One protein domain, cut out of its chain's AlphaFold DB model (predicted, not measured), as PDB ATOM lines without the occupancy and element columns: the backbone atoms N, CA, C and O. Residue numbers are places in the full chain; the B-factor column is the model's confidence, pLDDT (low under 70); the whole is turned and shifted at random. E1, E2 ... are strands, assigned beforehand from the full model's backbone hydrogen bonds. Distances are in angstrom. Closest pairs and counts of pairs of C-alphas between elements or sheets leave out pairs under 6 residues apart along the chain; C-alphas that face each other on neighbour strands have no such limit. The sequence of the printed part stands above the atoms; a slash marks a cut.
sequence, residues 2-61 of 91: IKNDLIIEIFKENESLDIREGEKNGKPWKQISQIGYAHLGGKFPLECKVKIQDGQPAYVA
ATOM      1  N   ILE A   2     173.941 127.760 150.327       48.88
ATOM      2  CA  ILE A   2     173.391 128.754 151.258       48.88
ATOM      3  C   ILE A   2     174.142 130.061 150.988       48.88
ATOM      4  O   ILE A   2     175.361 130.101 151.148       48.88
ATOM      5  N   LYS A   3     173.446 131.097 150.506       64.75
ATOM      6  CA  LYS A   3     174.011 132.450 150.411       64.75
ATOM      7  C   LYS A   3     174.028 133.041 151.817       64.75
ATOM      8  O   LYS A   3     172.973 133.156 152.432       64.75
ATOM      9  N   ASN A   4     175.215 133.362 152.322       78.81
ATOM     10  CA  ASN A   4     175.397 134.003 153.620       78.81
ATOM     11  C   ASN A   4     175.828 135.455 153.394       78.81
ATOM     12  O   ASN A   4     177.002 135.793 153.535       78.81
ATOM     13  N   ASP A   5     174.877 136.273 152.948       89.69
ATOM     14  CA  ASP A   5     175.107 137.691 152.680       89.69
ATOM     15  C   ASP A   5     175.065 138.480 153.996       89.69
ATOM     16  O   ASP A   5     174.197 138.255 154.842       89.69
ATOM     17  N   LEU A   6     175.980 139.438 154.163       92.69
ATOM     18  CA  LEU A   6     175.859 140.428 155.231       92.69
ATOM     19  C   LEU A   6     174.722 141.388 154.877       92.69
ATOM     20  O   LEU A   6     174.861 142.202 153.959       92.69
ATOM     21  N   ILE A   7     173.620 141.287 155.622       96.12
ATOM     22  CA  ILE A   7     172.444 142.138 155.440       96.12
ATOM     23  C   ILE A   7     172.581 143.395 156.298       96.12
ATOM     24  O   ILE A   7     172.784 143.316 157.512       96.12
ATOM     25  N   ILE A   8     172.418 144.546 155.652       97.75
ATOM     26  CA  ILE A   8     172.275 145.859 156.274       97.75
ATOM     27  C   ILE A   8     170.845 146.333 156.027       97.75
ATOM     28  O   ILE A   8     170.393 146.389 154.887       97.75
ATOM     29  N   GLU A   9     170.124 146.664 157.088       98.19
ATOM     30  CA  GLU A   9     168.770 147.202 157.025       98.19
ATOM     31  C   GLU A   9     168.779 148.695 157.339       98.19
ATOM     32  O   GLU A   9     169.403 149.138 158.302       98.19
ATOM     33  N   ILE A  10     168.089 149.468 156.511       98.50
ATOM     34  CA  ILE A  10     167.838 150.888 156.726       98.50
ATOM     35  C   ILE A  10     166.368 151.030 157.108       98.50
ATOM     36  O   ILE A  10     165.494 150.607 156.348       98.50
ATOM     37  N   PHE A  11     166.087 151.617 158.270       98.25
ATOM     38  CA  PHE A  11     164.720 151.965 158.662       98.25
ATOM     39  C   PHE A  11     164.326 153.349 158.143       98.25
ATOM     40  O   PHE A  11     165.174 154.158 157.761       98.25
ATOM     41  N   LYS A  12     163.020 153.627 158.117       98.38
ATOM     42  CA  LYS A  12     162.456 154.834 157.496       98.38
ATOM     43  C   LYS A  12     162.943 156.116 158.164       98.38
ATOM     44  O   LYS A  12     163.255 157.093 157.490       98.38
ATOM     45  N   GLU A  13     163.059 156.094 159.481       98.00
ATOM     46  CA  GLU A  13     163.606 157.164 160.310       98.00
ATOM     47  C   GLU A  13     165.102 157.423 160.067       98.00
ATOM     48  O   GLU A  13     165.610 158.484 160.429       98.00
ATOM     49  N   ASN A  14     165.813 156.487 159.429       98.38
ATOM     50  CA  ASN A  14     167.240 156.585 159.140       98.38
ATOM     51  C   ASN A  14     167.546 156.859 157.664       98.38
ATOM     52  O   ASN A  14     168.702 156.755 157.263       98.38
ATOM     53  N   GLU A  15     166.561 157.256 156.854       97.81
ATOM     54  CA  GLU A  15     166.767 157.771 155.489       97.81
ATOM     55  C   GLU A  15     167.378 159.189 155.499       97.81
ATOM     56  O   GLU A  15     166.851 160.137 154.918       97.81
ATOM     57  N   SER A  16     168.480 159.371 156.223       97.94
ATOM     58  CA  SER A  16     169.148 160.658 156.400       97.94
ATOM     59  C   SER A  16     170.661 160.487 156.515       97.94
ATOM     60  O   SER A  16     171.165 159.428 156.891       97.94
ATOM     61  N   LEU A  17     171.399 161.540 156.157       98.25
ATOM     62  CA  LEU A  17     172.857 161.572 156.253       98.25
ATOM     63  C   LEU A  17     173.293 162.269 157.553       98.25
ATOM     64  O   LEU A  17     172.824 163.364 157.855       98.25
ATOM     65  N   ASP A  18     174.244 161.673 158.272       97.56
ATOM     66  CA  ASP A  18     175.101 162.332 159.267       97.56
ATOM     67  C   ASP A  18     176.356 162.839 158.544       97.56
ATOM     68  O   ASP A  18     177.209 162.045 158.123       97.56
ATOM     69  N   ILE A  19     176.442 164.160 158.367       97.75
ATOM     70  CA  ILE A  19     177.564 164.843 157.720       97.75
ATOM     71  C   ILE A  19     178.380 165.556 158.791       97.75
ATOM     72  O   ILE A  19     177.877 166.410 159.519       97.75
ATOM     73  N   ARG A  20     179.671 165.235 158.842       96.25
ATOM     74  CA  ARG A  20     180.652 165.913 159.686       96.25
ATOM     75  C   ARG A  20     181.770 166.432 158.816       96.25
ATOM     76  O   ARG A  20     182.339 165.683 158.025       96.25
ATOM     77  N   GLU A  21     182.105 167.693 158.987       96.75
ATOM     78  CA  GLU A  21     183.144 168.345 158.210       96.75
ATOM     79  C   GLU A  21     183.947 169.314 159.067       96.75
ATOM     80  O   GLU A  21     183.544 169.698 160.165       96.75
ATOM     81  N   GLY A  22     185.122 169.671 158.568       96.50
ATOM     82  CA  GLY A  22     186.000 170.629 159.211       96.50
ATOM     83  C   GLY A  22     187.357 170.665 158.537       96.50
ATOM     84  O   GLY A  22     187.534 170.192 157.415       96.50
ATOM     85  N   GLU A  23     188.344 171.189 159.251       97.75
ATOM     86  CA  GLU A  23     189.722 171.263 158.786       97.75
ATOM     87  C   GLU A  23     190.644 170.524 159.757       97.75
ATOM     88  O   GLU A  23     190.467 170.577 160.975       97.75
ATOM     89  N   LYS A  24     191.627 169.796 159.223       95.44
ATOM     90  CA  LYS A  24     192.672 169.147 160.015       95.44
ATOM     91  C   LYS A  24     194.007 169.295 159.299       95.44
ATOM     92  O   LYS A  24     194.159 168.831 158.173       95.44
ATOM     93  N   ASN A  25     194.982 169.913 159.967       95.50
ATOM     94  CA  ASN A  25     196.318 170.187 159.421       95.50
ATOM     95  C   ASN A  25     196.280 170.959 158.084       95.50
ATOM     96  O   ASN A  25     196.968 170.578 157.136       95.50
ATOM     97  N   GLY A  26     195.441 171.996 157.979       95.25
ATOM     98  CA  GLY A  26     195.322 172.802 156.756       95.25
ATOM     99  C   GLY A  26     194.578 172.117 155.607       95.25
ATOM    100  O   GLY A  26     194.592 172.619 154.487       95.25
ATOM    101  N   LYS A  27     193.974 170.941 155.840       96.06
ATOM    102  CA  LYS A  27     193.228 170.192 154.822       96.06
ATOM    103  C   LYS A  27     191.764 170.046 155.234       96.06
ATOM    104  O   LYS A  27     191.512 169.565 156.346       96.06
ATOM    105  N   PRO A  28     190.806 170.405 154.360       95.88
ATOM    106  CA  PRO A  28     189.403 170.145 154.625       95.88
ATOM    107  C   PRO A  28     189.159 168.634 154.667       95.88
ATOM    108  O   PRO A  28     189.757 167.864 153.910       95.88
ATOM    109  N   TRP A  29     188.275 168.207 155.556       95.06
ATOM    110  CA  TRP A  29     187.809 166.834 155.638       95.06
ATOM    111  C   TRP A  29     186.290 166.813 155.744       95.06
ATOM    112  O   TRP A  29     185.676 167.700 156.330       95.06
ATOM    113  N   LYS A  30     185.702 165.760 155.181       95.12
ATOM    114  CA  LYS A  30     184.273 165.479 155.230       95.12
ATOM    115  C   LYS A  30     184.081 163.985 155.452       95.12
ATOM    116  O   LYS A  30     184.727 163.163 154.798       95.12
ATOM    117  N   GLN A  31     183.231 163.643 156.405       95.75
ATOM    118  CA  GLN A  31     182.763 162.297 156.688       95.75
ATOM    119  C   GLN A  31     181.251 162.297 156.532       95.75
ATOM    120  O   GLN A  31     180.559 163.060 157.198       95.75
ATOM    121  N   ILE A  32     180.758 161.440 155.648       97.94
ATOM    122  CA  ILE A  32     179.334 161.267 155.399       97.94
ATOM    123  C   ILE A  32     178.995 159.844 155.800       97.94
ATOM    124  O   ILE A  32     179.664 158.888 155.399       97.94
ATOM    125  N   SER A  33     177.980 159.703 156.636       97.94
ATOM    126  CA  SER A  33     177.495 158.402 157.062       97.94
ATOM    127  C   SER A  33     175.983 158.381 157.154       97.94
ATOM    128  O   SER A  33     175.340 159.422 157.146       97.94
ATOM    129  N   GLN A  34     175.424 157.188 157.245       98.44
ATOM    130  CA  GLN A  34     174.013 156.943 157.491       98.44
ATOM    131  C   GLN A  34     173.893 155.863 158.566       98.44
ATOM    132  O   GLN A  34     174.758 154.988 158.670       98.44
ATOM    133  N   ILE A  35     172.843 155.929 159.379       98.62
ATOM    134  CA  ILE A  35     172.547 154.872 160.350       98.62
ATOM    135  C   ILE A  35     171.944 153.677 159.607       98.62
ATOM    136  O   ILE A  35     170.991 153.828 158.846       98.62
ATOM    137  N   GLY A  36     172.500 152.491 159.842       98.44
ATOM    138  CA  GLY A  36     171.949 151.224 159.369       98.44
ATOM    139  C   GLY A  36     172.087 150.131 160.419       98.44
ATOM    140  O   GLY A  36     172.788 150.297 161.414       98.44
ATOM    141  N   TYR A  37     171.444 148.992 160.192       98.38
ATOM    142  CA  TYR A  37     171.356 147.898 161.155       98.38
ATOM    143  C   TYR A  37     171.871 146.595 160.541       98.38
ATOM    144  O   TYR A  37     171.295 146.062 159.594       98.38
ATOM    145  N   ALA A  38     172.982 146.082 161.067       97.69
ATOM    146  CA  ALA A  38     173.649 144.887 160.568       97.69
ATOM    147  C   ALA A  38     173.078 143.609 161.202       97.69
ATOM    148  O   ALA A  38     173.049 143.458 162.427       97.69
ATOM    149  N   HIS A  39     172.678 142.652 160.366       96.12
ATOM    150  CA  HIS A  39     172.176 141.342 160.787       96.12
ATOM    151  C   HIS A  39     173.337 140.345 160.935       96.12
ATOM    152  O   HIS A  39     173.668 139.616 160.005       96.12
ATOM    153  N   LEU A  40     173.972 140.315 162.112       94.00
ATOM    154  CA  LEU A  40     175.168 139.497 162.398       94.00
ATOM    155  C   LEU A  40     174.872 138.135 163.063       94.00
ATOM    156  O   LEU A  40     175.748 137.544 163.690       94.00
ATOM    157  N   GLY A  41     173.634 137.639 162.971       90.69
ATOM    158  CA  GLY A  41     173.225 136.346 163.546       90.69
ATOM    159  C   GLY A  41     172.846 136.374 165.034       90.69
ATOM    160  O   GLY A  41     172.515 135.338 165.606       90.69
ATOM    161  N   GLY A  42     172.865 137.551 165.666       92.19
ATOM    162  CA  GLY A  42     172.282 137.759 166.991       92.19
ATOM    163  C   GLY A  42     170.748 137.800 166.964       92.19
ATOM    164  O   GLY A  42     170.123 137.782 165.908       92.19
ATOM    165  N   LYS A  43     170.132 137.908 168.150       94.38
ATOM    166  CA  LYS A  43     168.665 137.999 168.297       94.38
ATOM    167  C   LYS A  43     168.061 139.224 167.592       94.38
ATOM    168  O   LYS A  43     166.924 139.163 167.138       94.38
ATOM    169  N   PHE A  44     168.808 140.323 167.541       96.19
ATOM    170  CA  PHE A  44     168.402 141.594 166.946       96.19
ATOM    171  C   PHE A  44     169.549 142.148 166.096       96.19
ATOM    172  O   PHE A  44     170.712 141.841 166.392       96.19
ATOM    173  N   PRO A  45     169.254 142.954 165.063       97.38
ATOM    174  CA  PRO A  45     170.297 143.607 164.293       97.38
ATOM    175  C   PRO A  45     170.965 144.714 165.120       97.38
ATOM    176  O   PRO A  45     170.367 145.275 166.041       97.38
ATOM    177  N   LEU A  46     172.225 145.008 164.808       98.00
ATOM    178  CA  LEU A  46     173.038 145.974 165.547       98.00
ATOM    179  C   LEU A  46     173.203 147.263 164.751       98.00
ATOM    180  O   LEU A  46     173.534 147.219 163.568       98.00
ATOM    181  N   GLU A  47     173.011 148.402 165.411       98.31
ATOM    182  CA  GLU A  47     173.242 149.712 164.806       98.31
ATOM    183  C   GLU A  47     174.703 149.861 164.355       98.31
ATOM    184  O   GLU A  47     175.644 149.491 165.061       98.31
ATOM    185  N   CYS A  48     174.898 150.414 163.165       97.50
ATOM    186  CA  CYS A  48     176.195 150.672 162.569       97.50
ATOM    187  C   CYS A  48     176.161 151.944 161.714       97.50
ATOM    188  O   CYS A  48     175.106 152.437 161.312       97.50
ATOM    189  N   LYS A  49     177.351 152.472 161.413       97.81
ATOM    190  CA  LYS A  49     177.515 153.582 160.475       97.81
ATOM    191  C   LYS A  49     177.830 153.044 159.089       97.81
ATOM    192  O   LYS A  49     178.915 152.505 158.871       97.81
ATOM    193  N   VAL A  50     176.920 153.260 158.151       98.12
ATOM    194  CA  VAL A  50     177.160 153.050 156.724       98.12
ATOM    195  C   VAL A  50     177.942 154.252 156.208       98.12
ATOM    196  O   VAL A  50     177.449 155.374 156.273       98.12
ATOM    197  N   LYS A  51     179.177 154.050 155.740       97.75
ATOM    198  CA  LYS A  51     179.995 155.135 155.169       97.75
ATOM    199  C   LYS A  51     179.500 155.455 153.757       97.75
ATOM    200  O   LYS A  51     179.437 154.550 152.930       97.75
ATOM    201  N   ILE A  52     179.185 156.716 153.484       97.56
ATOM    202  CA  ILE A  52     178.565 157.158 152.228       97.56
ATOM    203  C   ILE A  52     179.567 157.968 151.400       97.56
ATOM    204  O   ILE A  52     180.356 158.741 151.950       97.56
ATOM    205  N   GLN A  53     179.531 157.781 150.081       94.94
ATOM    206  CA  GLN A  53     180.330 158.551 149.130       94.94
ATOM    207  C   GLN A  53     179.856 160.009 149.057       94.94
ATOM    208  O   GLN A  53     178.662 160.293 149.150       94.94
ATOM    209  N   ASP A  54     180.777 160.953 148.851       94.44
ATOM    210  CA  ASP A  54     180.387 162.352 148.641       94.44
ATOM    211  C   ASP A  54     179.545 162.516 147.369       94.44
ATOM    212  O   ASP A  54     179.897 162.017 146.303       94.44
ATOM    213  N   GLY A  55     178.408 163.200 147.504       94.88
ATOM    214  CA  GLY A  55     177.399 163.347 146.453       94.88
ATOM    215  C   GLY A  55     176.403 162.186 146.328       94.88
ATOM    216  O   GLY A  55     175.439 162.315 145.575       94.88
ATOM    217  N   GLN A  56     176.575 161.083 147.063       96.31
ATOM    218  CA  GLN A  56     175.595 159.997 147.075       96.31
ATOM    219  C   GLN A  56     174.411 160.344 148.003       96.31
ATOM    220  O   GLN A  56     174.632 160.759 149.145       96.31
ATOM    221  N   PRO A  57     173.149 160.173 147.558       97.19
ATOM    222  CA  PRO A  57     171.994 160.321 148.439       97.19
ATOM    223  C   PRO A  57     171.971 159.224 149.515       97.19
ATOM    224  O   PRO A  57     172.546 158.150 149.336       97.19
ATOM    225  N   ALA A  58     171.264 159.474 150.621       98.06
ATOM    226  CA  ALA A  58     170.992 158.433 151.610       98.06
ATOM    227  C   ALA A  58     170.302 157.230 150.947       98.06
ATOM    228  O   ALA A  58     169.445 157.393 150.074       98.06
ATOM    229  N   TYR A  59     170.654 156.022 151.383       98.38
ATOM    230  CA  TYR A  59     169.898 154.829 151.032       98.38
ATOM    231  C   TYR A  59     168.476 154.957 151.585       98.38
ATOM    232  O   TYR A  59     168.274 155.418 152.711       98.38
ATOM    233  N   VAL A  60     167.488 154.545 150.796       98.31
ATOM    234  CA  VAL A  60     166.091 154.486 151.244       98.31
ATOM    235  C   VAL A  60     165.879 153.295 152.178       98.31
ATOM    236  O   VAL A  60     166.708 152.380 152.225       98.31
ATOM    237  N   ALA A  61     164.768 153.278 152.905       98.44
ATOM    238  CA  ALA A  61     164.424 152.179 153.785       98.44
ATOM    239  C   ALA A  61     164.327 150.865 153.006       98.44
ATOM    240  O   ALA A  61     163.769 150.808 151.909       98.44
TER     241      ALA A  61
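AT A GLANCE: This is residues 2 to 61 of the 91 residues of the protein "Single-stranded DNA-binding protein" of Vibrio anguillarum (UniProt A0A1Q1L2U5). One long, bent strand, E3, is the spine of a single, strongly twisted sheet: E2 pairs with its first part in a long hairpin arm, and E1 and E4 pair with its later part on opposite sides. Only the tip of that arm, residues 23 to 28, stands free. The printed part has 60 residues with four named strands, E1, E2, E3 and E4 in chain order, and no named helix; the class is all strand and the branched sheet is antiparallel. The whole is loose, with a radius of gyration of the C-alphas of 14.3 A and spans of 48 by 22 by 19 A.

IN THESE COORDINATES: E1, residues 7 to 10, begins at C-alpha 7 (172.444, 142.138, 155.440) and is 10.0 A long. E2, residues 18 to 24, is 18.9 A long. E3, residues 27 to 39, measures 36.2 A and bends by 54 degrees at residue 36. E4, residues 46 to 51, is 15.5 A long and ends at C-alpha 51 (179.995, 155.135, 155.169).

HOW THE PARTS SIT: E2, E3 and E4 form a meander, each strand the antiparallel neighbour of the one before. The pairing of E3 is staggered. E1 lies beside its residues 36 to 39, with N 9 and O 37 at 2.8 A. On the same side, E2 lies beside residues 27 to 34; in this hairpin N 18 and O 33 are 2.7 A apart. On the other side, E4 lies beside residues 33 to 38, also a hairpin, with N 48 and O 36 at 2.7 A. E2 and E4 are apart, as are E1 and E2.

THE WHOLE: The two C-alphas farthest apart, those of Ile 2 and Gly 26, are 49.5 A from each other. The printed part has no cut. The link E2 to E3 is tight; E1 to E2 and E3 to E4 are short. Mean pLDDT of the printed part is 95.1, with residues 2 to 3 under 70.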